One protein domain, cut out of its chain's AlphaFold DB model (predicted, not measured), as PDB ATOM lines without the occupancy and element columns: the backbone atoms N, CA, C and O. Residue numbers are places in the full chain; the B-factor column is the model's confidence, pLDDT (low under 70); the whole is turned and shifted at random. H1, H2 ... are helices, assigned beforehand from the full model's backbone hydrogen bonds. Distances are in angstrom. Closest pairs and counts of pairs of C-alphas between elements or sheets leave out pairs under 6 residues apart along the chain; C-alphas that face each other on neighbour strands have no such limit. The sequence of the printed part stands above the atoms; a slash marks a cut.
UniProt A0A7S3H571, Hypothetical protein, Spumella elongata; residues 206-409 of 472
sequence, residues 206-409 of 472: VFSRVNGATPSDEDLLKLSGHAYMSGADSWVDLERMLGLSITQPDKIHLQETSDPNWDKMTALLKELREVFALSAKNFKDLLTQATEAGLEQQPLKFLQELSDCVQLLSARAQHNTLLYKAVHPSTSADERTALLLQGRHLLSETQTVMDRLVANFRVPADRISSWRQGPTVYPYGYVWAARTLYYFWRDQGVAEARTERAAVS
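What this domain is: This is residues 206 to 409 of the 472 residues of the protein "Hypothetical protein" of Spumella elongata (UniProt A0A7S3H571). Three long helices, H4, H5 and H6, fold back on one another in two successive helical hairpins, with H5 between H4 and H6, and the shorter H9 packs on H5 and H6 over part of their length. The short helices H1 to H3 and their loops come before this core, and of these three H2 alone touches the long helices; H7 and H8 lie beyond H6, beside a long loop. The printed part has 204 residues with ten named helices, H1 to H10 in chain order, and no named strand: all helix. It is compact, with a radius of gyration of the C-alphas of 18.5 A, and rounded, spanning 53 by 45 by 37 A.

Where its parts are: H1 is residues 217 to 220, its first C-alpha at (20.884, -52.041, -59.834). H2 is residues 225 to 229 and H3 residues 234 to 241. H4, residues 262 to 292, is 44.9 A from first to last C-alpha, and H5, residues 297 to 327, is 44.8 A; C-alpha 297 is at (3.150, -47.204, -16.331). H6, residues 333 to 358, is 36.9 A. H7 is residues 365 to 369, H8 residues 384 to 387, and H9, residues 390 to 400, is 15.2 A. H10, residues 404 to 408, ends with C-alpha 408 at (44.142, -56.636, -42.288).

How they stand to each other: H5 is the hub, touching H2, H4, H6 and H9. H4 and H5 form a hairpin at a shallow tilt of 22 degrees, opposite ways; their closest C-alphas, Phe 276 and Ser 314, are 4.7 A apart. H5 and H6 form another, at 18 degrees, with C-alphas 326 and 336 closest at 4.5 A. H5, H6 and H9 are an up and down bundle, each helix running against the one before it. H9 touches residues 340 to 347 of H6 alone, at a shallow tilt of 8 degrees, opposite ways; Leu 340 and Glu 400 have the closest C-alphas, 7.0 A. H2 touches H5 with closest C-alphas 229 and 317, 6.6 A. H6 and H8 only just touch, with 3 pairs of C-alphas within 8 A, Met 354 and Arg 387 closest at 6.3 A. H7 touches H8, C-alphas 369 and 384 being closest at 3.9 A. H9 and H10 touch only at the corner, with C-alphas 398 and 406 closest at 4.8 A. H1 and H3 touch no helix. Every O i to N i+4 pair is within hydrogen-bond range in H2, H3, H4, H5, H6, H7, H9 and H10; H1 and H8 are too short for one.

The domain as a whole: The two C-alphas farthest apart, of Leu 242 and Ala 293, are 56.7 A apart. The printed part has no cut. The long links are residues 242 to 261 and 370 to 383. The mean pLDDT of the printed part is 94.5, and no printed residue is under 70.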
ATOM      1  N   VAL A 206      16.229 -50.617 -48.179       96.88
ATOM      2  CA  VAL A 206      15.904 -51.553 -49.266       96.88
ATOM      3  C   VAL A 206      16.180 -50.915 -50.621       96.88
ATOM      4  O   VAL A 206      16.903 -51.482 -51.433       96.88
ATOM      5  N   PHE A 207      15.640 -49.718 -50.858       97.25
ATOM      6  CA  PHE A 207      15.805 -49.009 -52.130       97.25
ATOM      7  C   PHE A 207      16.993 -48.048 -52.152       97.25
ATOM      8  O   PHE A 207      17.242 -47.432 -53.187       97.25
ATOM      9  N   SER A 208      17.700 -47.888 -51.029       97.06
ATOM     10  CA  SER A 208      18.887 -47.037 -50.897       97.06
ATOM     11  C   SER A 208      18.741 -45.636 -51.484       97.06
ATOM     12  O   SER A 208      19.670 -45.099 -52.093       97.06
ATOM     13  N   ARG A 209      17.559 -45.036 -51.341       97.31
ATOM     14  CA  ARG A 209      17.288 -43.730 -51.925       97.31
ATOM     15  C   ARG A 209      18.115 -42.653 -51.253       97.31
ATOM     16  O   ARG A 209      18.130 -42.548 -50.032       97.31
ATOM     17  N   VAL A 210      18.708 -41.796 -52.073       95.50
ATOM     18  CA  VAL A 210      19.418 -40.591 -51.639       95.50
ATOM     19  C   VAL A 210      18.761 -39.399 -52.315       95.50
ATOM     20  O   VAL A 210      18.626 -39.382 -53.541       95.50
ATOM     21  N   ASN A 211      18.299 -38.414 -51.538       92.31
ATOM     22  CA  ASN A 211      17.499 -37.292 -52.053       92.31
ATOM     23  C   ASN A 211      16.297 -37.739 -52.926       92.31
ATOM     24  O   ASN A 211      15.956 -37.093 -53.917       92.31
ATOM     25  N   GLY A 212      15.675 -38.876 -52.594       90.06
ATOM     26  CA  GLY A 212      14.532 -39.445 -53.325       90.06
ATOM     27  C   GLY A 212      14.867 -40.206 -54.618       90.06
ATOM     28  O   GLY A 212      13.970 -40.824 -55.202       90.06
ATOM     29  N   ALA A 213      16.128 -40.227 -55.054       93.06
ATOM     30  CA  ALA A 213      16.571 -40.984 -56.223       93.06
ATOM     31  C   ALA A 213      17.034 -42.393 -55.832       93.06
ATOM     32  O   ALA A 213      17.784 -42.552 -54.873       93.06
ATOM     33  N   THR A 214      16.598 -43.405 -56.586       91.62
ATOM     34  CA  THR A 214      17.066 -44.794 -56.451       91.62
ATOM     35  C   THR A 214      18.387 -44.961 -57.216       91.62
ATOM     36  O   THR A 214      18.475 -44.458 -58.341       91.62
ATOM     37  N   PRO A 215      19.411 -45.621 -56.641       91.44
ATOM     38  CA  PRO A 215      20.637 -45.963 -57.363       91.44
ATOM     39  C   PRO A 215      20.354 -46.956 -58.503       91.44
ATOM     40  O   PRO A 215      19.268 -47.529 -58.581       91.44
ATOM     41  N   SER A 216      21.320 -47.164 -59.402       90.25
ATOM     42  CA  SER A 216      21.214 -48.251 -60.383       90.25
ATOM     43  C   SER A 216      21.281 -49.620 -59.692       90.25
ATOM     44  O   SER A 216      21.797 -49.737 -58.580       90.25
ATOM     45  N   ASP A 217      20.810 -50.672 -60.367       86.69
ATOM     46  CA  ASP A 217      20.884 -52.041 -59.834       86.69
ATOM     47  C   ASP A 217      22.337 -52.478 -59.567       86.69
ATOM     48  O   ASP A 217      22.617 -53.128 -58.562       86.69
ATOM     49  N   GLU A 218      23.279 -52.062 -60.422       87.50
ATOM     50  CA  GLU A 218      24.719 -52.306 -60.241       87.50
ATOM     51  C   GLU A 218      25.263 -51.599 -58.992       87.50
ATOM     52  O   GLU A 218      25.998 -52.192 -58.203       87.50
ATOM     53  N   ASP A 219      24.864 -50.344 -58.778       89.31
ATOM     54  CA  ASP A 219      25.257 -49.569 -57.603       89.31
ATOM     55  C   ASP A 219      24.696 -50.189 -56.312       89.31
ATOM     56  O   ASP A 219      25.384 -50.230 -55.287       89.31
ATOM     57  N   LEU A 220      23.464 -50.707 -56.349       90.38
ATOM     58  CA  LEU A 220      22.780 -51.276 -55.186       90.38
ATOM     59  C   LEU A 220      23.541 -52.458 -54.562       90.38
ATOM     60  O   LEU A 220      23.453 -52.657 -53.349       90.38
ATOM     61  N   LEU A 221      24.345 -53.182 -55.351       90.12
ATOM     62  CA  LEU A 221      25.183 -54.293 -54.881       90.12
ATOM     63  C   LEU A 221      26.146 -53.893 -53.754       90.12
ATOM     64  O   LEU A 221      26.454 -54.724 -52.907       90.12
ATOM     65  N   LYS A 222      26.615 -52.638 -53.741       91.94
ATOM     66  CA  LYS A 222      27.521 -52.089 -52.710       91.94
ATOM     67  C   LYS A 222      26.938 -50.898 -51.952       91.94
ATOM     68  O   LYS A 222      27.519 -50.443 -50.962       91.94
ATOM     69  N   LEU A 223      25.824 -50.354 -52.428       94.06
ATOM     70  CA  LEU A 223      25.146 -49.190 -51.864       94.06
ATOM     71  C   LEU A 223      23.810 -49.566 -51.223       94.06
ATOM     72  O   LEU A 223      22.906 -48.745 -51.175       94.06
ATOM     73  N   SER A 224      23.665 -50.787 -50.712       94.75
ATOM     74  CA  SER A 224      22.503 -51.200 -49.918       94.75
ATOM     75  C   SER A 224      22.549 -50.573 -48.525       94.75
ATOM     76  O   SER A 224      23.454 -50.873 -47.745       94.75
ATOM     77  N   GLY A 225      21.581 -49.725 -48.164       97.12
ATOM     78  CA  GLY A 225      21.543 -49.132 -46.823       97.12
ATOM     79  C   GLY A 225      21.421 -50.188 -45.726       97.12
ATOM     80  O   GLY A 225      22.007 -50.030 -44.654       97.12
ATOM     81  N   HIS A 226      20.748 -51.306 -46.016       96.25
ATOM     82  CA  HIS A 226      20.710 -52.467 -45.133       96.25
ATOM     83  C   HIS A 226      22.123 -53.006 -44.834       96.25
ATOM     84  O   HIS A 226      22.448 -53.196 -43.665       96.25
ATOM     85  N   ALA A 227      23.003 -53.125 -45.839       95.75
ATOM     86  CA  ALA A 227      24.390 -53.577 -45.653       95.75
ATOM     87  C   ALA A 227      25.164 -52.718 -44.642       95.75
ATOM     88  O   ALA A 227      25.883 -53.226 -43.773       95.75
ATOM     89  N   TYR A 228      25.026 -51.392 -44.753       97.00
ATOM     90  CA  TYR A 228      25.718 -50.456 -43.867       97.00
ATOM     91  C   TYR A 228      25.174 -50.534 -42.445       97.00
ATOM     92  O   TYR A 228      25.952 -50.421 -41.502       97.00
ATOM     93  N   MET A 229      23.877 -50.780 -42.265       97.25
ATOM     94  CA  MET A 229      23.300 -50.945 -40.931       97.25
ATOM     95  C   MET A 229      23.664 -52.287 -40.286       97.25
ATOM     96  O   MET A 229      23.828 -52.323 -39.066       97.25
ATOM     97  N   SER A 230      23.878 -53.336 -41.082       95.69
ATOM     98  CA  SER A 230      24.325 -54.654 -40.623       95.69
ATOM     99  C   SER A 230      25.783 -54.677 -40.151       95.69
ATOM    100  O   SER A 230      26.601 -53.793 -40.444       95.69
ATOM    101  N   GLY A 231      26.115 -55.704 -39.379       94.44
ATOM    102  CA  GLY A 231      27.467 -56.034 -38.962       94.44
ATOM    103  C   GLY A 231      28.221 -56.786 -40.055       94.44
ATOM    104  O   GLY A 231      27.637 -57.321 -40.992       94.44
ATOM    105  N   ALA A 232      29.541 -56.829 -39.942       92.06
ATOM    106  CA  ALA A 232      30.375 -57.781 -40.665       92.06
ATOM    107  C   ALA A 232      31.250 -58.483 -39.628       92.06
ATOM    108  O   ALA A 232      31.815 -57.828 -38.748       92.06
ATOM    109  N   ASP A 233      31.297 -59.809 -39.671       90.56
ATOM    110  CA  ASP A 233      32.214 -60.604 -38.860       90.56
ATOM    111  C   ASP A 233      33.102 -61.462 -39.757       90.56
ATOM    112  O   ASP A 233      33.065 -61.365 -40.983       90.56
ATOM    113  N   SER A 234      33.922 -62.298 -39.129       90.00
ATOM    114  CA  SER A 234      34.955 -63.047 -39.827       90.00
ATOM    115  C   SER A 234      34.463 -63.923 -40.963       90.00
ATOM    116  O   SER A 234      35.182 -64.080 -41.944       90.00
ATOM    117  N   TRP A 235      33.253 -64.469 -40.864       87.44
ATOM    118  CA  TRP A 235      32.738 -65.364 -41.897       87.44
ATOM    119  C   TRP A 235      32.145 -64.603 -43.070       87.44
ATOM    120  O   TRP A 235      32.341 -65.025 -44.204       87.44
ATOM    121  N   VAL A 236      31.568 -63.424 -42.826       89.44
ATOM    122  CA  VAL A 236      31.211 -62.492 -43.906       89.44
ATOM    123  C   VAL A 236      32.459 -62.058 -44.668       89.44
ATOM    124  O   VAL A 236      32.491 -62.130 -45.897       89.44
ATOM    125  N   ASP A 237      33.500 -61.643 -43.943       89.19
ATOM    126  CA  ASP A 237      34.739 -61.155 -44.551       89.19
ATOM    127  C   ASP A 237      35.433 -62.267 -45.363       89.19
ATOM    128  O   ASP A 237      35.868 -62.034 -46.492       89.19
ATOM    129  N   LEU A 238      35.487 -63.497 -44.836       87.88
ATOM    130  CA  LEU A 238      36.071 -64.647 -45.534       87.88
ATOM    131  C   LEU A 238      35.262 -65.083 -46.763       87.88
ATOM    132  O   LEU A 238      35.857 -65.315 -47.814       87.88
ATOM    133  N   GLU A 239      33.934 -65.191 -46.665       85.94
ATOM    134  CA  GLU A 239      33.071 -65.536 -47.807       85.94
ATOM    135  C   GLU A 239      33.263 -64.543 -48.955       85.94
ATOM    136  O   GLU A 239      33.484 -64.948 -50.101       85.94
ATOM    137  N   ARG A 240      33.274 -63.248 -48.624       87.81
ATOM    138  CA  ARG A 240      33.519 -62.161 -49.573       87.81
ATOM    139  C   ARG A 240      34.889 -62.285 -50.239       87.81
ATOM    140  O   ARG A 240      34.977 -62.230 -51.463       87.81
ATOM    141  N   MET A 241      35.952 -62.505 -49.460       86.19
ATOM    142  CA  MET A 241      37.313 -62.688 -49.989       86.19
ATOM    143  C   MET A 241      37.438 -63.896 -50.927       86.19
ATOM    144  O   MET A 241      38.245 -63.872 -51.855       86.19
ATOM    145  N   LEU A 242      36.651 -64.946 -50.692       85.69
ATOM    146  CA  LEU A 242      36.623 -66.155 -51.518       85.69
ATOM    147  C   LEU A 242      35.686 -66.038 -52.733       85.69
ATOM    148  O   LEU A 242      35.597 -66.984 -53.516       85.69
ATOM    149  N   GLY A 243      34.994 -64.905 -52.906       82.44
ATOM    150  CA  GLY A 243      34.027 -64.700 -53.987       82.44
ATOM    151  C   GLY A 243      32.783 -65.584 -53.863       82.44
ATOM    152  O   GLY A 243      32.156 -65.909 -54.872       82.44
ATOM    153  N   LEU A 244      32.448 -66.016 -52.645       80.38
ATOM    154  CA  LEU A 244      31.257 -66.811 -52.366       80.38
ATOM    155  C   LEU A 244      30.039 -65.898 -52.181       80.38
ATOM    156  O   LEU A 244      30.162 -64.740 -51.780       80.38
ATOM    157  N   SER A 245      28.845 -66.418 -52.478       70.50
ATOM    158  CA  SER A 245      27.601 -65.683 -52.242       70.50
ATOM    159  C   SER A 245      27.411 -65.439 -50.748       70.50
ATOM    160  O   SER A 245      27.216 -66.379 -49.982       70.50
ATOM    161  N   ILE A 246      27.442 -64.170 -50.364       77.44
ATOM    162  CA  ILE A 246      27.271 -63.719 -48.987       77.44
ATOM    163  C   ILE A 246      25.811 -63.842 -48.532       77.44
ATOM    164  O   ILE A 246      24.855 -63.660 -49.294       77.44
ATOM    165  N   THR A 247      25.639 -64.156 -47.251       84.44
ATOM    166  CA  THR A 247      24.324 -64.312 -46.598       84.44
ATOM    167  C   THR A 247      23.577 -62.989 -46.384       84.44
ATOM    168  O   THR A 247      22.392 -62.989 -46.058       84.44
ATOM    169  N   GLN A 248      24.238 -61.855 -46.608       88.75
ATOM    170  CA  GLN A 248      23.708 -60.499 -46.458       88.75
ATOM    171  C   GLN A 248      24.135 -59.621 -47.646       88.75
ATOM    172  O   GLN A 248      25.018 -60.037 -48.387       88.75
ATOM    173  N   PRO A 249      23.561 -58.425 -47.843       91.00
ATOM    174  CA  PRO A 249      24.043 -57.479 -48.850       91.00
ATOM    175  C   PRO A 249      25.506 -57.058 -48.629       91.00
ATOM    176  O   PRO A 249      25.935 -56.921 -47.479       91.00
ATOM    177  N   ASP A 250      26.249 -56.788 -49.711       92.69
ATOM    178  CA  ASP A 250      27.631 -56.291 -49.618       92.69
ATOM    179  C   ASP A 250      27.682 -54.769 -49.391       92.69
ATOM    180  O   ASP A 250      26.721 -54.032 -49.644       92.69
ATOM    181  N   LYS A 251      28.837 -54.284 -48.934       94.62
ATOM    182  CA  LYS A 251      29.149 -52.859 -48.798       94.62
ATOM    183  C   LYS A 251      30.601 -52.567 -49.142       94.62
ATOM    184  O   LYS A 251      31.446 -53.453 -49.180       94.62
ATOM    185  N   ILE A 252      30.907 -51.288 -49.325       95.31
ATOM    186  CA  ILE A 252      32.291 -50.813 -49.342       95.31
ATOM    187  C   ILE A 252      32.828 -50.941 -47.913       95.31
ATOM    188  O   ILE A 252      32.277 -50.332 -47.001       95.31
ATOM    189  N   HIS A 253      33.864 -51.736 -47.680       94.12
ATOM    190  CA  HIS A 253      34.489 -51.887 -46.365       94.12
ATOM    191  C   HIS A 253      35.328 -50.653 -46.012       94.12
ATOM    192  O   HIS A 253      35.761 -49.893 -46.878       94.12
ATOM    193  N   LEU A 254      35.592 -50.460 -44.719       94.94
ATOM    194  CA  LEU A 254      36.339 -49.304 -44.208       94.94
ATOM    195  C   LEU A 254      37.758 -49.191 -44.797       94.94
ATOM    196  O   LEU A 254      38.297 -48.092 -44.883       94.94
ATOM    197  N   GLN A 255      38.351 -50.306 -45.223       91.31
ATOM    198  CA  GLN A 255      39.670 -50.357 -45.857       91.31
ATOM    199  C   GLN A 255      39.637 -50.051 -47.365       91.31
ATOM    200  O   GLN A 255      40.681 -49.796 -47.962       91.31
ATOM    201  N   GLU A 256      38.465 -50.060 -48.002       93.56
ATOM    202  CA  GLU A 256      38.301 -49.909 -49.456       93.56
ATOM    203  C   GLU A 256      38.180 -48.433 -49.867       93.56
ATOM    204  O   GLU A 256      37.314 -48.039 -50.646       93.56
ATOM    205  N   THR A 257      39.070 -47.585 -49.350       93.31
ATOM    206  CA  THR A 257      38.997 -46.118 -49.482       93.31
ATOM    207  C   THR A 257      39.166 -45.581 -50.905       93.31
ATOM    208  O   THR A 257      39.065 -44.378 -51.126       93.31
ATOM    209  N   SER A 258      39.474 -46.451 -51.865       94.62
ATOM    210  CA  SER A 258      39.617 -46.137 -53.288       94.62
ATOM    211  C   SER A 258      38.444 -46.631 -54.142       94.62
ATOM    212  O   SER A 258      38.545 -46.585 -55.369       94.62
ATOM    213  N   ASP A 259      37.377 -47.168 -53.542       94.75
ATOM    214  CA  ASP A 259      36.213 -47.637 -54.299       94.75
ATOM    215  C   ASP A 259      35.550 -46.458 -55.049       94.75
ATOM    216  O   ASP A 259      35.320 -45.401 -54.450       94.75
ATOM    217  N   PRO A 260      35.229 -46.596 -56.350       94.44
ATOM    218  CA  PRO A 260      34.647 -45.511 -57.145       94.44
ATOM    219  C   PRO A 260      33.285 -45.023 -56.627       94.44
ATOM    220  O   PRO A 260      32.863 -43.918 -56.968       94.44
ATOM    221  N   ASN A 261      32.593 -45.813 -55.803       94.81
ATOM    222  CA  ASN A 261      31.304 -45.455 -55.222       94.81
ATOM    223  C   ASN A 261      31.414 -44.780 -53.842       94.81
ATOM    224  O   ASN A 261      30.387 -44.563 -53.195       94.81
ATOM    225  N   TRP A 262      32.615 -44.403 -53.387       95.06
ATOM    226  CA  TRP A 262      32.826 -43.816 -52.056       95.06
ATOM    227  C   TRP A 262      31.978 -42.559 -51.784       95.06
ATOM    228  O   TRP A 262      31.357 -42.433 -50.723       95.06
ATOM    229  N   ASP A 263      31.889 -41.642 -52.749       94.12
ATOM    230  CA  ASP A 263      31.090 -40.417 -52.601       94.12
ATOM    231  C   ASP A 263      29.588 -40.722 -52.519       94.12
ATOM    232  O   ASP A 263      28.870 -40.141 -51.700       94.12
ATOM    233  N   LYS A 264      29.111 -41.686 -53.319       95.88
ATOM    234  CA  LYS A 264      27.713 -42.139 -53.285       95.88
ATOM    235  C   LYS A 264      27.386 -42.804 -51.946       95.88
ATOM    236  O   LYS A 264      26.355 -42.500 -51.348       95.88
ATOM    237  N   MET A 265      28.286 -43.649 -51.443       96.56
ATOM    238  CA  MET A 265      28.188 -44.255 -50.113       96.56
ATOM    239  C   MET A 265      28.133 -43.182 -49.019       96.56
ATOM    240  O   MET A 265      27.270 -43.234 -48.144       96.56
ATOM    241  N   THR A 266      28.980 -42.156 -49.100       96.38
ATOM    242  CA  THR A 266      28.988 -41.055 -48.125       96.38
ATOM    243  C   THR A 266      27.658 -40.295 -48.127       96.38
ATOM    244  O   THR A 266      27.152 -39.920 -47.064       96.38
ATOM    245  N   ALA A 267      27.057 -40.096 -49.304       97.12
ATOM    246  CA  ALA A 267      25.733 -39.492 -49.431       97.12
ATOM    247  C   ALA A 267      24.626 -40.380 -48.829       97.12
ATOM    248  O   ALA A 267      23.770 -39.869 -48.105       97.12
ATOM    249  N   LEU A 268      24.687 -41.700 -49.037       98.19
ATOM    250  CA  LEU A 268      23.772 -42.664 -48.417       98.19
ATOM    251  C   LEU A 268      23.879 -42.670 -46.886       98.19
ATOM    252  O   LEU A 268      22.862 -42.597 -46.199       98.19
ATOM    253  N   LEU A 269      25.094 -42.699 -46.328       98.44
ATOM    254  CA  LEU A 269      25.298 -42.649 -44.873       98.44
ATOM    255  C   LEU A 269      24.750 -41.355 -44.260       98.44
ATOM    256  O   LEU A 269      24.167 -41.377 -43.172       98.44
ATOM    257  N   LYS A 270      24.891 -40.228 -44.968       98.31
ATOM    258  CA  LYS A 270      24.291 -38.956 -44.558       98.31
ATOM    259  C   LYS A 270      22.762 -39.058 -44.493       98.31
ATOM    260  O   LYS A 270      22.198 -38.646 -43.479       98.31
ATOM    261  N   GLU A 271      22.126 -39.611 -45.525       98.44
ATOM    262  CA  GLU A 271      20.669 -39.805 -45.583       98.44
ATOM    263  C   GLU A 271      20.184 -40.708 -44.435       98.44
ATOM    264  O   GLU A 271      19.309 -40.311 -43.664       98.44
ATOM    265  N   LEU A 272      20.822 -41.872 -44.242       98.56
ATOM    266  CA  LEU A 272      20.529 -42.805 -43.143       98.56
ATOM    267  C   LEU A 272      20.567 -42.103 -41.782       98.56
ATOM    268  O   LEU A 272      19.635 -42.212 -40.980       98.56
ATOM    269  N   ARG A 273      21.639 -41.346 -41.527       98.62
ATOM    270  CA  ARG A 273      21.823 -40.598 -40.282       98.62
ATOM    271  C   ARG A 273      20.713 -39.570 -40.072       98.62
ATOM    272  O   ARG A 273      20.193 -39.464 -38.967       98.62
ATOM    273  N   GLU A 274      20.368 -38.793 -41.093       98.56
ATOM    274  CA  GLU A 274      19.380 -37.712 -40.980       98.56
ATOM    275  C   GLU A 274      17.966 -38.256 -40.757       98.56
ATOM    276  O   GLU A 274      17.257 -37.810 -39.848       98.56
ATOM    277  N   VAL A 275      17.590 -39.285 -41.514       98.44
ATOM    278  CA  VAL A 275      16.290 -39.952 -41.412       98.44
ATOM    279  C   VAL A 275      16.099 -40.619 -40.047       98.44
ATOM    280  O   VAL A 275      15.043 -40.462 -39.413       98.44
ATOM    281  N   PHE A 276      17.108 -41.338 -39.548       98.75
ATOM    282  CA  PHE A 276      16.992 -42.025 -38.261       98.75
ATOM    283  C   PHE A 276      17.157 -41.090 -37.063       98.75
ATOM    284  O   PHE A 276      16.444 -41.279 -36.077       98.75
ATOM    285  N   ALA A 277      17.955 -40.022 -37.159       98.81
ATOM    286  CA  ALA A 277      18.010 -38.993 -36.118       98.81
ATOM    287  C   ALA A 277      16.660 -38.279 -35.953       98.81
ATOM    288  O   ALA A 277      16.187 -38.083 -34.830       98.81
ATOM    289  N   LEU A 278      15.994 -37.939 -37.064       98.75
ATOM    290  CA  LEU A 278      14.648 -37.366 -37.025       98.75
ATOM    291  C   LEU A 278      13.639 -38.342 -36.404       98.75
ATOM    292  O   LEU A 278      12.790 -37.935 -35.610       98.75
ATOM    293  N   SER A 279      13.733 -39.628 -36.743       98.81
ATOM    294  CA  SER A 279      12.864 -40.661 -36.173       98.81
ATOM    295  C   SER A 279      13.079 -40.802 -34.663       98.81
ATOM    296  O   SER A 279      12.110 -40.733 -33.910       98.81
ATOM    297  N   ALA A 280      14.331 -40.891 -34.204       98.81
ATOM    298  CA  ALA A 280      14.667 -40.970 -32.782       98.81
ATOM    299  C   ALA A 280      14.141 -39.758 -32.003       98.81
ATOM    300  O   ALA A 280      13.544 -39.920 -30.935       98.81
ATOM    301  N   LYS A 281      14.276 -38.550 -32.568       98.81
ATOM    302  CA  LYS A 281      13.701 -37.331 -31.988       98.81
ATOM    303  C   LYS A 281      12.182 -37.440 -31.836       98.81
ATOM    304  O   LYS A 281      11.675 -37.215 -30.744       98.81
ATOM    305  N   ASN A 282      11.459 -37.824 -32.888       98.88
ATOM    306  CA  ASN A 282       9.994 -37.891 -32.846       98.88
ATOM    307  C   ASN A 282       9.477 -38.904 -31.809       98.88
ATOM    308  O   ASN A 282       8.517 -38.617 -31.098       98.88
ATOM    309  N   PHE A 283      10.122 -40.071 -31.686       98.81
ATOM    310  CA  PHE A 283       9.758 -41.059 -30.663       98.81
ATOM    311  C   PHE A 283      10.056 -40.556 -29.244       98.81
ATOM    312  O   PHE A 283       9.272 -40.802 -28.329       98.81
ATOM    313  N   LYS A 284      11.168 -39.839 -29.043       98.81
ATOM    314  CA  LYS A 284      11.500 -39.214 -27.754       98.81
ATOM    315  C   LYS A 284      10.511 -38.104 -27.378       98.81
ATOM    316  O   LYS A 284      10.096 -38.024 -26.222       98.81
ATOM    317  N   ASP A 285      10.105 -37.287 -28.345       98.81
ATOM    318  CA  ASP A 285       9.104 -36.238 -28.141       98.81
ATOM    319  C   ASP A 285       7.745 -36.850 -27.753       98.81
ATOM    320  O   ASP A 285       7.102 -36.364 -26.823       98.81
ATOM    321  N   LEU A 286       7.330 -37.947 -28.405       98.88
ATOM    322  CA  LEU A 286       6.097 -38.668 -28.066       98.88
ATOM    323  C   LEU A 286       6.156 -39.288 -26.663       98.88
ATOM    324  O   LEU A 286       5.201 -39.173 -25.899       98.88
ATOM    325  N   LEU A 287       7.281 -39.912 -26.304       98.75
ATOM    326  CA  LEU A 287       7.513 -40.451 -24.962       98.75
ATOM    327  C   LEU A 287       7.421 -39.363 -23.884       98.75
ATOM    328  O   LEU A 287       6.835 -39.591 -22.825       98.75
ATOM    329  N   THR A 288       7.977 -38.181 -24.157       98.75
ATOM    330  CA  THR A 288       7.940 -37.040 -23.231       98.75
ATOM    331  C   THR A 288       6.499 -36.577 -23.018       98.75
ATOM    332  O   THR A 288       6.043 -36.528 -21.879       98.75
ATOM    333  N   GLN A 289       5.745 -36.378 -24.104       98.75
ATOM    334  CA  GLN A 289       4.323 -36.017 -24.049       98.75
ATOM    335  C   GLN A 289       3.484 -37.061 -23.297       98.75
ATOM    336  O   GLN A 289       2.659 -36.704 -22.460       98.75
ATOM    337  N   ALA A 290       3.715 -38.352 -23.553       98.62
ATOM    338  CA  ALA A 290       3.021 -39.437 -22.863       98.62
ATOM    339  C   ALA A 290       3.336 -39.479 -21.362       98.62
ATOM    340  O   ALA A 290       2.449 -39.742 -20.551       98.62
ATOM    341  N   THR A 291       4.583 -39.188 -20.985       98.50
ATOM    342  CA  THR A 291       4.997 -39.102 -19.578       98.50
ATOM    343  C   THR A 291       4.310 -37.930 -18.877       98.50
ATOM    344  O   THR A 291       3.748 -38.106 -17.799       98.50
ATOM    345  N   GLU A 292       4.312 -36.747 -19.495       98.44
ATOM    346  CA  GLU A 292       3.695 -35.528 -18.950       98.44
ATOM    347  C   GLU A 292       2.171 -35.640 -18.830       98.44
ATOM    348  O   GLU A 292       1.588 -35.160 -17.859       98.44
ATOM    349  N   ALA A 293       1.528 -36.322 -19.780       98.25
ATOM    350  CA  ALA A 293       0.095 -36.601 -19.752       98.25
ATOM    351  C   ALA A 293      -0.300 -37.711 -18.761       98.25
ATOM    352  O   ALA A 293      -1.489 -37.983 -18.597       98.25
ATOM    353  N   GLY A 294       0.667 -38.364 -18.108       97.88
ATOM    354  CA  GLY A 294       0.403 -39.412 -17.127       97.88
ATOM    355  C   GLY A 294      -0.088 -40.727 -17.735       97.88
ATOM    356  O   GLY A 294      -0.930 -41.389 -17.127       97.88
ATOM    357  N   LEU A 295       0.421 -41.115 -18.916       98.12
ATOM    358  CA  LEU A 295       0.157 -42.438 -19.491       98.12
ATOM    359  C   LEU A 295       0.489 -43.537 -18.469       98.12
ATOM    360  O   LEU A 295       1.495 -43.469 -17.760       98.12
ATOM    361  N   GLU A 296      -0.351 -44.572 -18.416       97.62
ATOM    362  CA  GLU A 296      -0.170 -45.695 -17.502       97.62
ATOM    363  C   GLU A 296       1.235 -46.312 -17.600       97.62
ATOM    364  O   GLU A 296       1.827 -46.435 -18.677       97.62
ATOM    365  N   GLN A 297       1.759 -46.763 -16.455       97.00
ATOM    366  CA  GLN A 297       3.150 -47.204 -16.331       97.00
ATOM    367  C   GLN A 297       3.513 -48.336 -17.304       97.00
ATOM    368  O   GLN A 297       4.628 -48.364 -17.824       97.00
ATOM    369  N   GLN A 298       2.603 -49.287 -17.539       96.06
ATOM    370  CA  GLN A 298       2.899 -50.445 -18.378       96.06
ATOM    371  C   GLN A 298       3.016 -50.065 -19.868       96.06
ATOM    372  O   GLN A 298       4.074 -50.340 -20.435       96.06
ATOM    373  N   PRO A 299       2.036 -49.391 -20.508       97.31
ATOM    374  CA  PRO A 299       2.218 -48.817 -21.845       97.31
ATOM    375  C   PRO A 299       3.438 -47.894 -21.952       97.31
ATOM    376  O   PRO A 299       4.186 -47.978 -22.926       97.31
ATOM    377  N   LEU A 300       3.703 -47.072 -20.931       97.88
ATOM    378  CA  LEU A 300       4.851 -46.164 -20.931       97.88
ATOM    379  C   LEU A 300       6.196 -46.908 -21.026       97.88
ATOM    380  O   LEU A 300       7.085 -46.462 -21.748       97.88
ATOM    381  N   LYS A 301       6.337 -48.075 -20.378       96.81
ATOM    382  CA  LYS A 301       7.535 -48.928 -20.511       96.81
ATOM    383  C   LYS A 301       7.749 -49.422 -21.942       96.81
ATOM    384  O   LYS A 301       8.876 -49.394 -22.426       96.81
ATOM    385  N   PHE A 302       6.686 -49.838 -22.632       96.81
ATOM    386  CA  PHE A 302       6.791 -50.249 -24.036       96.81
ATOM    387  C   PHE A 302       7.111 -49.060 -24.951       96.81
ATOM    388  O   PHE A 302       7.909 -49.207 -25.873       96.81
ATOM    389  N   LEU A 303       6.553 -47.873 -24.688       98.12
ATOM    390  CA  LEU A 303       6.903 -46.664 -25.442       98.12
ATOM    391  C   LEU A 303       8.372 -46.270 -25.232       98.12
ATOM    392  O   LEU A 303       9.048 -45.899 -26.192       98.12
ATOM    393  N   GLN A 304       8.873 -46.386 -23.999       98.25
ATOM    394  CA  GLN A 304      10.283 -46.171 -23.675       98.25
ATOM    395  C   GLN A 304      11.178 -47.142 -24.446       98.25
ATOM    396  O   GLN A 304      12.144 -46.702 -25.062       98.25
ATOM    397  N   GLU A 305      10.839 -48.433 -24.464       97.81
ATOM    398  CA  GLU A 305      11.579 -49.431 -25.240       97.81
ATOM    399  C   GLU A 305      11.621 -49.075 -26.726       97.81
ATOM    400  O   GLU A 305      12.701 -49.028 -27.303       97.81
ATOM    401  N   LEU A 306      10.479 -48.758 -27.347       98.19
ATOM    402  CA  LEU A 306      10.450 -48.377 -28.763       98.19
ATOM    403  C   LEU A 306      11.288 -47.120 -29.026       98.19
ATOM    404  O   LEU A 306      12.030 -47.071 -30.004       98.19
ATOM    405  N   SER A 307      11.221 -46.122 -28.139       98.69
ATOM    406  CA  SER A 307      12.071 -44.929 -28.225       98.69
ATOM    407  C   SER A 307      13.558 -45.279 -28.147       98.69
ATOM    408  O   SER A 307      14.351 -44.773 -28.942       98.69
ATOM    409  N   ASP A 308      13.937 -46.170 -27.235       98.62
ATOM    410  CA  ASP A 308      15.317 -46.616 -27.051       98.62
ATOM    411  C   ASP A 308      15.821 -47.408 -28.257       98.62
ATOM    412  O   ASP A 308      16.936 -47.174 -28.721       98.62
ATOM    413  N   CYS A 309      15.002 -48.286 -28.835       98.19
ATOM    414  CA  CYS A 309      15.408 -49.034 -30.019       98.19
ATOM    415  C   CYS A 309      15.595 -48.131 -31.251       98.19
ATOM    416  O   CYS A 309      16.530 -48.332 -32.024       98.19
ATOM    417  N   VAL A 310      14.765 -47.095 -31.425       98.69
ATOM    418  CA  VAL A 310      14.966 -46.103 -32.500       98.69
ATOM    419  C   VAL A 310      16.206 -45.237 -32.231       98.69
ATOM    420  O   VAL A 310      16.916 -44.876 -33.172       98.69
ATOM    421  N   GLN A 311      16.525 -44.944 -30.966       98.75
ATOM    422  CA  GLN A 311      17.786 -44.287 -30.601       98.75
ATOM    423  C   GLN A 311      19.006 -45.151 -30.957       98.75
ATOM    424  O   GLN A 311      19.953 -44.621 -31.532       98.75
ATOM    425  N   LEU A 312      18.976 -46.465 -30.697       98.50
ATOM    426  CA  LEU A 312      20.049 -47.386 -31.103       98.50
ATOM    427  C   LEU A 312      20.211 -47.451 -32.627       98.50
ATOM    428  O   LEU A 312      21.335 -47.371 -33.129       98.50
ATOM    429  N   LEU A 313      19.101 -47.510 -33.372       98.25
ATOM    430  CA  LEU A 313      19.114 -47.451 -34.837       98.25
ATOM    431  C   LEU A 313      19.776 -46.155 -35.342       98.25
ATOM    432  O   LEU A 313      20.634 -46.190 -36.226       98.25
ATOM    433  N   SER A 314      19.420 -45.008 -34.755       98.81
ATOM    434  CA  SER A 314      20.045 -43.718 -35.072       98.81
ATOM    435  C   SER A 314      21.534 -43.696 -34.722       98.81
ATOM    436  O   SER A 314      22.343 -43.198 -35.509       98.81
ATOM    437  N   ALA A 315      21.911 -44.242 -33.564       98.75
ATOM    438  CA  ALA A 315      23.299 -44.315 -33.125       98.75
ATOM    439  C   ALA A 315      24.141 -45.165 -34.085       98.75
ATOM    440  O   ALA A 315      25.254 -44.765 -34.421       98.75
ATOM    441  N   ARG A 316      23.603 -46.277 -34.603       98.50
ATOM    442  CA  ARG A 316      24.282 -47.111 -35.608       98.50
ATOM    443  C   ARG A 316      24.596 -46.329 -36.883       98.50
ATOM    444  O   ARG A 316      25.742 -46.329 -37.331       98.50
ATOM    445  N   ALA A 317      23.624 -45.601 -37.431       98.69
ATOM    446  CA  ALA A 317      23.837 -44.796 -38.638       98.69
ATOM    447  C   ALA A 317      24.846 -43.654 -38.414       98.69
ATOM    448  O   ALA A 317      25.707 -43.391 -39.262       98.69
ATOM    449  N   GLN A 318      24.777 -42.992 -37.255       98.81
ATOM    450  CA  GLN A 318      25.728 -41.946 -36.885       98.81
ATOM    451  C   GLN A 318      27.144 -42.505 -36.709       98.81
ATOM    452  O   GLN A 318      28.093 -41.908 -37.216       98.81
ATOM    453  N   HIS A 319      27.281 -43.644 -36.029       98.75
ATOM    454  CA  HIS A 319      28.563 -44.302 -35.795       98.75
ATOM    455  C   HIS A 319      29.231 -44.676 -37.116       98.75
ATOM    456  O   HIS A 319      30.345 -44.223 -37.371       98.75
ATOM    457  N   ASN A 320      28.511 -45.348 -38.017       98.38
ATOM    458  CA  ASN A 320      29.012 -45.657 -39.356       98.38
ATOM    459  C   ASN A 320      29.470 -44.395 -40.098       98.38
ATOM    460  O   ASN A 320      30.584 -44.347 -40.610       98.38
ATOM    461  N   THR A 321      28.666 -43.327 -40.094       98.69
ATOM    462  CA  THR A 321      29.048 -42.057 -40.734       98.69
ATOM    463  C   THR A 321      30.375 -41.507 -40.195       98.69
ATOM    464  O   THR A 321      31.183 -40.994 -40.969       98.69
ATOM    465  N   LEU A 322      30.610 -41.588 -38.881       98.75
ATOM    466  CA  LEU A 322      31.863 -41.143 -38.263       98.75
ATOM    467  C   LEU A 322      33.048 -42.000 -38.718       98.75
ATOM    468  O   LEU A 322      34.086 -41.444 -39.074       98.75
ATOM    469  N   LEU A 323      32.886 -43.325 -38.746       98.56
ATOM    470  CA  LEU A 323      33.954 -44.253 -39.123       98.56
ATOM    471  C   LEU A 323      34.376 -44.089 -40.583       98.56
ATOM    472  O   LEU A 323      35.564 -43.929 -40.850       98.56
ATOM    473  N   TYR A 324      33.422 -44.044 -41.517       98.19
ATOM    474  CA  TYR A 324      33.733 -43.858 -42.939       98.19
ATOM    475  C   TYR A 324      34.385 -42.498 -43.211       98.19
ATOM    476  O   TYR A 324      35.333 -42.407 -43.989       98.19
ATOM    477  N   LYS A 325      33.956 -41.437 -42.518       98.06
ATOM    478  CA  LYS A 325      34.650 -40.143 -42.591       98.06
ATOM    479  C   LYS A 325      36.067 -40.219 -42.028       98.06
ATOM    480  O   LYS A 325      36.976 -39.652 -42.621       98.06
ATOM    481  N   ALA A 326      36.276 -40.913 -40.912       98.19
ATOM    482  CA  ALA A 326      37.592 -41.016 -40.286       98.19
ATOM    483  C   ALA A 326      38.627 -41.707 -41.191       98.19
ATOM    484  O   ALA A 326      39.780 -41.267 -41.255       98.19
ATOM    485  N   VAL A 327      38.219 -42.763 -41.901       96.88
ATOM    486  CA  VAL A 327      39.109 -43.533 -42.788       96.88
ATOM    487  C   VAL A 327      39.276 -42.910 -44.176       96.88
ATOM    488  O   VAL A 327      40.177 -43.310 -44.905       96.88
ATOM    489  N   HIS A 328      38.461 -41.916 -44.542       95.88
ATOM    490  CA  HIS A 328      38.547 -41.284 -45.857       95.88
ATOM    491  C   HIS A 328      39.960 -40.713 -46.132       95.88
ATOM    492  O   HIS A 328      40.552 -40.089 -45.241       95.88
ATOM    493  N   PRO A 329      40.519 -40.867 -47.354       91.25
ATOM    494  CA  PRO A 329      41.899 -40.470 -47.639       91.25
ATOM    495  C   PRO A 329      42.168 -38.972 -47.498       91.25
ATOM    496  O   PRO A 329      43.297 -38.583 -47.213       91.25
ATOM    497  N   SER A 330      41.148 -38.126 -47.683       94.81
ATOM    498  CA  SER A 330      41.299 -36.674 -47.527       94.81
ATOM    499  C   SER A 330      41.177 -36.196 -46.076       94.81
ATOM    500  O   SER A 330      41.339 -35.003 -45.824       94.81
ATOM    501  N   THR A 331      40.839 -37.078 -45.134       96.69
ATOM    502  CA  THR A 331      40.678 -36.717 -43.724       96.69
ATOM    503  C   THR A 331      42.048 -36.538 -43.091       96.69
ATOM    504  O   THR A 331      42.880 -37.450 -43.099       96.69
ATOM    505  N   SER A 332      42.290 -35.351 -42.530       97.62
ATOM    506  CA  SER A 332      43.551 -35.044 -41.847       97.62
ATOM    507  C   SER A 332      43.752 -35.929 -40.610       97.62
ATOM    508  O   SER A 332      42.794 -36.463 -40.052       97.62
ATOM    509  N   ALA A 333      44.993 -36.077 -40.140       97.06
ATOM    510  CA  ALA A 333      45.287 -36.890 -38.955       97.06
ATOM    511  C   ALA A 333      44.561 -36.388 -37.686       97.06
ATOM    512  O   ALA A 333      44.044 -37.197 -36.908       97.06
ATOM    513  N   ASP A 334      44.472 -35.067 -37.512       98.00
ATOM    514  CA  ASP A 334      43.783 -34.445 -36.376       98.00
ATOM    515  C   ASP A 334      42.270 -34.667 -36.460       98.00
ATOM    516  O   ASP A 334      41.639 -35.081 -35.485       98.00
ATOM    517  N   GLU A 335      41.686 -34.469 -37.646       98.19
ATOM    518  CA  GLU A 335      40.261 -34.711 -37.883       98.19
ATOM    519  C   GLU A 335      39.902 -36.190 -37.711       98.19
ATOM    520  O   GLU A 335      38.923 -36.509 -37.039       98.19
ATOM    521  N   ARG A 336      40.727 -37.107 -38.233       98.00
ATOM    522  CA  ARG A 336      40.572 -38.555 -38.034       98.00
ATOM    523  C   ARG A 336      40.548 -38.896 -36.551       98.00
ATOM    524  O   ARG A 336      39.652 -39.603 -36.098       98.00
ATOM    525  N   THR A 337      41.504 -38.371 -35.788       98.06
ATOM    526  CA  THR A 337      41.573 -38.588 -34.337       98.06
ATOM    527  C   THR A 337      40.313 -38.070 -33.645       98.06
ATOM    528  O   THR A 337      39.723 -38.781 -32.830       98.06
ATOM    529  N   ALA A 338      39.853 -36.869 -34.003       98.50
ATOM    530  CA  ALA A 338      38.635 -36.285 -33.451       98.50
ATOM    531  C   ALA A 338      37.382 -37.116 -33.780       98.50
ATOM    532  O   ALA A 338      36.566 -37.361 -32.893       98.50
ATOM    533  N   LEU A 339      37.240 -37.591 -35.020       98.69
ATOM    534  CA  LEU A 339      36.115 -38.425 -35.457       98.69
ATOM    535  C   LEU A 339      36.092 -39.783 -34.744       98.69
ATOM    536  O   LEU A 339      35.036 -40.212 -34.282       98.69
ATOM    537  N   LEU A 340      37.246 -40.439 -34.589       98.44
ATOM    538  CA  LEU A 340      37.343 -41.718 -33.874       98.44
ATOM    539  C   LEU A 340      37.027 -41.559 -32.378       98.44
ATOM    540  O   LEU A 340      36.348 -42.413 -31.803       98.44
ATOM    541  N   LEU A 341      37.457 -40.456 -31.754       98.38
ATOM    542  CA  LEU A 341      37.094 -40.124 -30.371       98.38
ATOM    543  C   LEU A 341      35.595 -39.835 -30.219       98.38
ATOM    544  O   LEU A 341      34.983 -40.316 -29.265       98.38
ATOM    545  N   GLN A 342      34.990 -39.113 -31.167       98.69
ATOM    546  CA  GLN A 342      33.535 -38.926 -31.215       98.69
ATOM    547  C   GLN A 342      32.804 -40.268 -31.348       98.69
ATOM    548  O   GLN A 342      31.807 -40.482 -30.663       98.69
ATOM    549  N   GLY A 343      33.329 -41.189 -32.165       98.50
ATOM    550  CA  GLY A 343      32.831 -42.560 -32.272       98.50
ATOM    551  C   GLY A 343      32.810 -43.258 -30.912       98.50
ATOM    552  O   GLY A 343      31.753 -43.693 -30.466       98.50
ATOM    553  N   ARG A 344      33.936 -43.270 -30.184       98.19
ATOM    554  CA  ARG A 344      34.009 -43.861 -28.833       98.19
ATOM    555  C   ARG A 344      33.053 -43.215 -27.826       98.19
ATOM    556  O   ARG A 344      32.473 -43.933 -27.014       98.19
ATOM    557  N   HIS A 345      32.886 -41.892 -27.867       98.50
ATOM    558  CA  HIS A 345      31.931 -41.192 -27.002       98.50
ATOM    559  C   HIS A 345      30.494 -41.644 -27.279       98.50
ATOM    560  O   HIS A 345      29.786 -42.035 -26.351       98.50
ATOM    561  N   LEU A 346      30.108 -41.694 -28.558       98.69
ATOM    562  CA  LEU A 346      28.798 -42.184 -28.982       98.69
ATOM    563  C   LEU A 346      28.545 -43.617 -28.492       98.69
ATOM    564  O   LEU A 346      27.440 -43.918 -28.051       98.69
ATOM    565  N   LEU A 347      29.553 -44.499 -28.509       98.31
ATOM    566  CA  LEU A 347      29.406 -45.867 -27.988       98.31
ATOM    567  C   LEU A 347      29.151 -45.907 -26.480       98.31
ATOM    568  O   LEU A 347      28.343 -46.713 -26.025       98.31
ATOM    569  N   SER A 348      29.773 -45.014 -25.708       97.81
ATOM    570  CA  SER A 348      29.492 -44.892 -24.272       97.81
ATOM    571  C   SER A 348      28.046 -44.449 -24.004       97.81
ATOM    572  O   SER A 348      27.389 -44.979 -23.106       97.81
ATOM    573  N   GLU A 349      27.533 -43.494 -24.781       98.31
ATOM    574  CA  GLU A 349      26.135 -43.049 -24.687       98.31
ATOM    575  C   GLU A 349      25.171 -44.162 -25.120       98.31
ATOM    576  O   GLU A 349      24.174 -44.437 -24.448       98.31
ATOM    577  N   THR A 350      25.512 -44.864 -26.202       98.50
ATOM    578  CA  THR A 350      24.738 -45.989 -26.746       98.50
ATOM    579  C   THR A 350      24.650 -47.138 -25.742       98.50
ATOM    580  O   THR A 350      23.575 -47.710 -25.566       98.50
ATOM    581  N   GLN A 351      25.734 -47.436 -25.014       98.19
ATOM    582  CA  GLN A 351      25.728 -48.461 -23.965       98.19
ATOM    583  C   GLN A 351      24.732 -48.123 -22.850       98.19
ATOM    584  O   GLN A 351      24.031 -49.005 -22.375       98.19
ATOM    585  N   THR A 352      24.579 -46.844 -22.493       98.25
ATOM    586  CA  THR A 352      23.595 -46.424 -21.478       98.25
ATOM    587  C   THR A 352      22.153 -46.698 -21.929       98.25
ATOM    588  O   THR A 352      21.298 -47.065 -21.120       98.25
ATOM    589  N   VAL A 353      21.861 -46.528 -23.223       98.50
ATOM    590  CA  VAL A 353      20.556 -46.883 -23.809       98.50
ATOM    591  C   VAL A 353      20.371 -48.403 -23.829       98.50
ATOM    592  O   VAL A 353      19.319 -48.897 -23.426       98.50
ATOM    593  N   MET A 354      21.404 -49.149 -24.231       98.00
ATOM    594  CA  MET A 354      21.395 -50.614 -24.237       98.00
ATOM    595  C   MET A 354      21.162 -51.197 -22.837       98.00
ATOM    596  O   MET A 354      20.311 -52.065 -22.668       98.00
ATOM    597  N   ASP A 355      21.848 -50.686 -21.816       97.50
ATOM    598  CA  ASP A 355      21.709 -51.154 -20.434       97.50
ATOM    599  C   ASP A 355      20.276 -50.959 -19.916       97.50
ATOM    600  O   ASP A 355      19.728 -51.832 -19.238       97.50
ATOM    601  N   ARG A 356      19.627 -49.846 -20.292       97.00
ATOM    602  CA  ARG A 356      18.215 -49.597 -19.972       97.00
ATOM    603  C   ARG A 356      17.280 -50.589 -20.670       97.00
ATOM    604  O   ARG A 356      16.330 -51.050 -20.039       97.00
ATOM    605  N   LEU A 357      17.541 -50.943 -21.928       95.94
ATOM    606  CA  LEU A 357      16.774 -51.971 -22.643       95.94
ATOM    607  C   LEU A 357      16.943 -53.351 -22.001       95.94
ATOM    608  O   LEU A 357      15.953 -54.015 -21.704       95.94
ATOM    609  N   VAL A 358      18.185 -53.749 -21.715       96.19
ATOM    610  CA  VAL A 358      18.517 -55.042 -21.094       96.19
ATOM    611  C   VAL A 358      17.862 -55.191 -19.721       96.19
ATOM    612  O   VAL A 358      17.353 -56.264 -19.394       96.19
ATOM    613  N   ALA A 359      17.813 -54.115 -18.929       95.62
ATOM    614  CA  ALA A 359      17.137 -54.108 -17.630       95.62
ATOM    615  C   ALA A 359      15.618 -54.362 -17.724       95.62
ATOM    616  O   ALA A 359      15.003 -54.737 -16.725       95.62
ATOM    617  N   ASN A 360      15.022 -54.171 -18.903       93.50
ATOM    618  CA  ASN A 360      13.594 -54.350 -19.163       93.50
ATOM    619  C   ASN A 360      13.274 -55.589 -20.015       93.50
ATOM    620  O   ASN A 360      12.124 -55.755 -20.425       93.50
ATOM    621  N   PHE A 361      14.248 -56.472 -20.266       93.81
ATOM    622  CA  PHE A 361      13.977 -57.735 -20.949       93.81
ATOM    623  C   PHE A 361      12.904 -58.549 -20.226       93.81
ATOM    624  O   PHE A 361      12.811 -58.581 -18.996       93.81
ATOM    625  N   ARG A 362      12.096 -59.256 -21.014       92.38
ATOM    626  CA  ARG A 362      10.979 -60.078 -20.518       92.38
ATOM    627  C   ARG A 362      11.446 -61.424 -19.985       92.38
ATOM    628  O   ARG A 362      10.683 -62.147 -19.345       92.38
ATOM    629  N   VAL A 363      12.700 -61.770 -20.249       92.06
ATOM    630  CA  VAL A 363      13.379 -62.958 -19.738       92.06
ATOM    631  C   VAL A 363      14.664 -62.553 -19.014       92.06
ATOM    632  O   VAL A 363      15.220 -61.496 -19.310       92.06
ATOM    633  N   PRO A 364      15.186 -63.385 -18.090       94.12
ATOM    634  CA  PRO A 364      16.455 -63.095 -17.430       94.12
ATOM    635  C   PRO A 364      17.559 -62.819 -18.456       94.12
ATOM    636  O   PRO A 364      17.844 -63.679 -19.293       94.12
ATOM    637  N   ALA A 365      18.183 -61.641 -18.390       94.06
ATOM    638  CA  ALA A 365      19.114 -61.182 -19.418       94.06
ATOM    639  C   ALA A 365      20.255 -62.176 -19.666       94.06
ATOM    640  O   ALA A 365      20.543 -62.517 -20.814       94.06
ATOM    641  N   ASP A 366      20.852 -62.732 -18.611       93.62
ATOM    642  CA  ASP A 366      21.940 -63.707 -18.742       93.62
ATOM    643  C   ASP A 366      21.493 -65.014 -19.413       93.62
ATOM    644  O   ASP A 366      22.300 -65.721 -20.013       93.62
ATOM    645  N   ARG A 367      20.193 -65.337 -19.425       92.12
ATOM    646  CA  ARG A 367      19.694 -66.491 -20.180       92.12
ATOM    647  C   ARG A 367      19.840 -66.285 -21.685       92.12
ATOM    648  O   ARG A 367      20.062 -67.274 -22.376       92.12
ATOM    649  N   ILE A 368      19.722 -65.072 -22.206       91.88
ATOM    650  CA  ILE A 368      19.703 -64.832 -23.660       91.88
ATOM    651  C   ILE A 368      20.896 -64.025 -24.170       91.88
ATOM    652  O   ILE A 368      21.103 -63.967 -25.374       91.88
ATOM    653  N   SER A 369      21.702 -63.456 -23.274       93.62
ATOM    654  CA  SER A 369      22.786 -62.530 -23.621       93.62
ATOM    655  C   SER A 369      24.153 -62.907 -23.047       93.62
ATOM    656  O   SER A 369      25.075 -62.114 -23.158       93.62
ATOM    657  N   SER A 370      24.307 -64.064 -22.393       93.56
ATOM    658  CA  SER A 370      25.589 -64.474 -21.800       93.56
ATOM    659  C   SER A 370      26.519 -65.129 -22.819       93.56
ATOM    660  O   SER A 370      26.053 -65.940 -23.625       93.56
ATOM    661  N   TRP A 371      27.829 -64.938 -22.672       93.12
ATOM    662  CA  TRP A 371      28.827 -65.814 -23.285       93.12
ATOM    663  C   TRP A 371      28.776 -67.215 -22.667       93.12
ATOM    664  O   TRP A 371      29.051 -67.392 -21.477       93.12
ATOM    665  N   ARG A 372      28.392 -68.218 -23.458       89.50
ATOM    666  CA  ARG A 372      28.328 -69.614 -23.017       89.50
ATOM    667  C   ARG A 372      28.275 -70.574 -24.193       89.50
ATOM    668  O   ARG A 372      27.657 -70.301 -25.214       89.50
ATOM    669  N   GLN A 373      28.823 -71.758 -23.980       85.88
ATOM    670  CA  GLN A 373      28.715 -72.854 -24.932       85.88
ATOM    671  C   GLN A 373      27.261 -73.315 -25.101       85.88
ATOM    672  O   GLN A 373      26.481 -73.341 -24.143       85.88
ATOM    673  N   GLY A 374      26.910 -73.674 -26.332       84.19
ATOM    674  CA  GLY A 374      25.568 -74.089 -26.722       84.19
ATOM    675  C   GLY A 374      25.589 -75.152 -27.822       84.19
ATOM    676  O   GLY A 374      26.656 -75.616 -28.224       84.19
ATOM    677  N   PRO A 375      24.416 -75.575 -28.319       82.62
ATOM    678  CA  PRO A 375      24.333 -76.530 -29.422       82.62
ATOM    679  C   PRO A 375      24.667 -75.900 -30.785       82.62
ATOM    680  O   PRO A 375      24.812 -76.621 -31.762       82.62
ATOM    681  N   THR A 376      24.784 -74.575 -30.868       85.19
ATOM    682  CA  THR A 376      25.099 -73.842 -32.098       85.19
ATOM    683  C   THR A 376      26.611 -73.675 -32.275       85.19
ATOM    684  O   THR A 376      27.388 -74.024 -31.386       85.19
ATOM    685  N   VAL A 377      27.014 -73.104 -33.412       87.06
ATOM    686  CA  VAL A 377      28.393 -72.659 -33.711       87.06
ATOM    687  C   VAL A 377      28.731 -71.309 -33.059       87.06
ATOM    688  O   VAL A 377      29.750 -70.691 -33.349       87.06
ATOM    689  N   TYR A 378      27.844 -70.812 -32.200       90.00
ATOM    690  CA  TYR A 378      27.928 -69.502 -31.577       90.00
ATOM    691  C   TYR A 378      28.011 -69.700 -30.060       90.00
ATOM    692  O   TYR A 378      27.016 -70.094 -29.444       90.00
ATOM    693  N   PRO A 379      29.168 -69.447 -29.426       90.38
ATOM    694  CA  PRO A 379      29.392 -69.695 -28.006       90.38
ATOM    695  C   PRO A 379      28.827 -68.565 -27.129       90.38
ATOM    696  O   PRO A 379      29.452 -68.126 -26.160       90.38
ATOM    697  N   TYR A 380      27.630 -68.082 -27.459       92.31
ATOM    698  CA  TYR A 380      26.932 -67.011 -26.760       92.31
ATOM    699  C   TYR A 380      25.411 -67.092 -26.966       92.31
ATOM    700  O   TYR A 380      24.908 -67.764 -27.866       92.31
ATOM    701  N   GLY A 381      24.656 -66.426 -26.089       91.56
ATOM    702  CA  GLY A 381      23.208 -66.265 -26.238       91.56
ATOM    703  C   GLY A 381      22.845 -65.286 -27.361       91.56
ATOM    704  O   GLY A 381      23.596 -64.357 -27.631       91.56
ATOM    705  N   TYR A 382      21.681 -65.466 -27.989       88.88
ATOM    706  CA  TYR A 382      21.337 -64.816 -29.261       88.88
ATOM    707  C   TYR A 382      21.297 -63.269 -29.264       88.88
ATOM    708  O   TYR A 382      21.347 -62.694 -30.341       88.88
ATOM    709  N   VAL A 383      21.226 -62.581 -28.111       93.44
ATOM    710  CA  VAL A 383      21.339 -61.099 -28.031       93.44
ATOM    711  C   VAL A 383      22.639 -60.623 -27.377       93.44
ATOM    712  O   VAL A 383      22.747 -59.475 -26.946       93.44
ATOM    713  N   TRP A 384      23.629 -61.501 -27.229       95.06
ATOM    714  CA  TRP A 384      24.914 -61.145 -26.622       95.06
ATOM    715  C   TRP A 384      25.624 -60.032 -27.401       95.06
ATOM    716  O   TRP A 384      26.108 -59.075 -26.792       95.06
ATOM    717  N   ALA A 385      25.657 -60.113 -28.734       95.44
ATOM    718  CA  ALA A 385      26.362 -59.119 -29.539       95.44
ATOM    719  C   ALA A 385      25.652 -57.763 -29.493       95.44
ATOM    720  O   ALA A 385      26.313 -56.733 -29.370       95.44
ATOM    721  N   ALA A 386      24.318 -57.775 -29.454       95.50
ATOM    722  CA  ALA A 386      23.516 -56.589 -29.195       95.50
ATOM    723  C   ALA A 386      23.843 -55.957 -27.837       95.50
ATOM    724  O   ALA A 386      24.259 -54.801 -27.781       95.50
ATOM    725  N   ARG A 387      23.733 -56.727 -26.743       95.69
ATOM    726  CA  ARG A 387      24.004 -56.262 -25.368       95.69
ATOM    727  C   ARG A 387      25.394 -55.640 -25.220       95.69
ATOM    728  O   ARG A 387      25.559 -54.675 -24.476       95.69
ATOM    729  N   THR A 388      26.389 -56.228 -25.876       96.56
ATOM    730  CA  THR A 388      27.794 -55.805 -25.786       96.56
ATOM    731  C   THR A 388      28.179 -54.756 -26.826       96.56
ATOM    732  O   THR A 388      29.332 -54.323 -26.848       96.56
ATOM    733  N   LEU A 389      27.239 -54.358 -27.695       97.56
ATOM    734  CA  LEU A 389      27.486 -53.507 -28.860       97.56
ATOM    735  C   LEU A 389      28.663 -54.025 -29.703       97.56
ATOM    736  O   LEU A 389      29.471 -53.249 -30.213       97.56
ATOM    737  N   TYR A 390      28.774 -55.349 -29.836       97.38
ATOM    738  CA  TYR A 390      29.920 -56.024 -30.443       97.38
ATOM    739  C   TYR A 390      30.247 -55.465 -31.829       97.38
ATOM    740  O   TYR A 390      31.394 -55.113 -32.085       97.38
ATOM    741  N   TYR A 391      29.246 -55.317 -32.703       97.31
ATOM    742  CA  TYR A 391      29.466 -54.820 -34.063       97.31
ATOM    743  C   TYR A 391      29.881 -53.357 -34.120       97.31
ATOM    744  O   TYR A 391      30.725 -52.993 -34.933       97.31
ATOM    745  N   PHE A 392      29.370 -52.528 -33.212       98.06
ATOM    746  CA  PHE A 392      29.832 -51.152 -33.096       98.06
ATOM    747  C   PHE A 392      31.313 -51.107 -32.707       98.06
ATOM    748  O   PHE A 392      32.115 -50.409 -33.321       98.06
ATOM    749  N   TRP A 393      31.701 -51.879 -31.694       97.69
ATOM    750  CA  TRP A 393      33.083 -51.913 -31.238       97.69
ATOM    751  C   TRP A 393      34.028 -52.560 -32.248       97.69
ATOM    752  O   TRP A 393      35.140 -52.065 -32.419       97.69
ATOM    753  N   ARG A 394      33.601 -53.617 -32.945       96.38
ATOM    754  CA  ARG A 394      34.395 -54.236 -34.008       96.38
ATOM    755  C   ARG A 394      34.680 -53.237 -35.122       96.38
ATOM    756  O   ARG A 394      35.845 -53.045 -35.460       96.38
ATOM    757  N   ASP A 395      33.654 -52.559 -35.629       97.06
ATOM    758  CA  ASP A 395      33.820 -51.567 -36.695       97.06
ATOM    759  C   ASP A 395      34.700 -50.393 -36.227       97.06
ATOM    760  O   ASP A 395      35.562 -49.923 -36.968       97.06
ATOM    761  N   GLN A 396      34.555 -49.967 -34.964       97.94
ATOM    762  CA  GLN A 396      35.433 -48.969 -34.343       97.94
ATOM    763  C   GLN A 396      36.897 -49.439 -34.324       97.94
ATOM    764  O   GLN A 396      37.786 -48.668 -34.675       97.94
ATOM    765  N   GLY A 397      37.158 -50.685 -33.921       96.50
ATOM    766  CA  GLY A 397      38.503 -51.265 -33.897       96.50
ATOM    767  C   GLY A 397      39.135 -51.331 -35.285       96.50
ATOM    768  O   GLY A 397      40.285 -50.920 -35.456       96.50
ATOM    769  N   VAL A 398      38.357 -51.751 -36.286       95.62
ATOM    770  CA  VAL A 398      38.767 -51.769 -37.697       95.62
ATOM    771  C   VAL A 398      39.130 -50.366 -38.194       95.62
ATOM    772  O   VAL A 398      40.203 -50.179 -38.761       95.62
ATOM    773  N   ALA A 399      38.284 -49.362 -37.942       96.62
ATOM    774  CA  ALA A 399      38.549 -47.980 -38.352       96.62
ATOM    775  C   ALA A 399      39.771 -47.367 -37.647       96.62
ATOM    776  O   ALA A 399      40.482 -46.541 -38.219       96.62
ATOM    777  N   GLU A 400      40.011 -47.746 -36.391       95.81
ATOM    778  CA  GLU A 400      41.176 -47.296 -35.635       95.81
ATOM    779  C   GLU A 400      42.477 -47.957 -36.088       95.81
ATOM    780  O   GLU A 400      43.534 -47.343 -35.932       95.81
ATOM    781  N   ALA A 401      42.406 -49.192 -36.601       90.62
ATOM    782  CA  ALA A 401      43.526 -49.953 -37.153       90.62
ATOM    783  C   ALA A 401      44.795 -49.930 -36.269       90.62
ATOM    784  O   ALA A 401      45.922 -49.931 -36.762       90.62
ATOM    785  N   ARG A 402      44.629 -49.900 -34.935       85.00
ATOM    786  CA  ARG A 402      45.745 -49.786 -33.969       85.00
ATOM    787  C   ARG A 402      46.645 -51.015 -33.936       85.00
ATOM    788  O   ARG A 402      47.753 -50.953 -33.408       85.00
ATOM    789  N   THR A 403      46.151 -52.133 -34.450       80.38
ATOM    790  CA  THR A 403      46.886 -53.384 -34.573       80.38
ATOM    791  C   THR A 403      46.845 -53.843 -36.021       80.38
ATOM    792  O   THR A 403      45.878 -53.585 -36.736       80.38
ATOM    793  N   GLU A 404      47.873 -54.581 -36.442       78.75
ATOM    794  CA  GLU A 404      47.886 -55.226 -37.757       78.75
ATOM    795  C   GLU A 404      46.649 -56.116 -37.948       78.75
ATOM    796  O   GLU A 404      46.023 -56.093 -39.000       78.75
ATOM    797  N   ARG A 405      46.204 -56.811 -36.890       80.75
ATOM    798  CA  ARG A 405      44.988 -57.633 -36.947       80.75
ATOM    799  C   ARG A 405      43.750 -56.814 -37.282       80.75
ATOM    800  O   ARG A 405      43.025 -57.191 -38.190       80.75
ATOM    801  N   ALA A 406      43.520 -55.702 -36.590       83.81
ATOM    802  CA  ALA A 406      42.384 -54.833 -36.885       83.81
ATOM    803  C   ALA A 406      42.460 -54.233 -38.302       83.81
ATOM    804  O   ALA A 406      41.431 -53.995 -38.927       83.81
ATOM    805  N   ALA A 407      43.675 -54.013 -38.816       83.56
ATOM    806  CA  ALA A 407      43.892 -53.441 -40.138       83.56
ATOM    807  C   ALA A 407      43.638 -54.437 -41.284       83.56
ATOM    808  O   ALA A 407      43.055 -54.047 -42.295       83.56
ATOM    809  N   VAL A 408      44.082 -55.696 -41.149       81.88
ATOM    810  CA  VAL A 408      44.142 -56.636 -42.288       81.88
ATOM    811  C   VAL A 408      43.543 -58.022 -42.045       81.88
ATOM    812  O   VAL A 408      43.385 -58.778 -43.001       81.88
ATOM    813  N   SER A 409      43.219 -58.401 -40.806       87.69
ATOM    814  CA  SER A 409      42.715 -59.749 -40.525       87.69
ATOM    815  C   SER A 409      41.206 -59.833 -40.769       87.69
ATOM    816  O   SER A 409      40.453 -59.190 -40.031       87.69
TER     817      SER A 409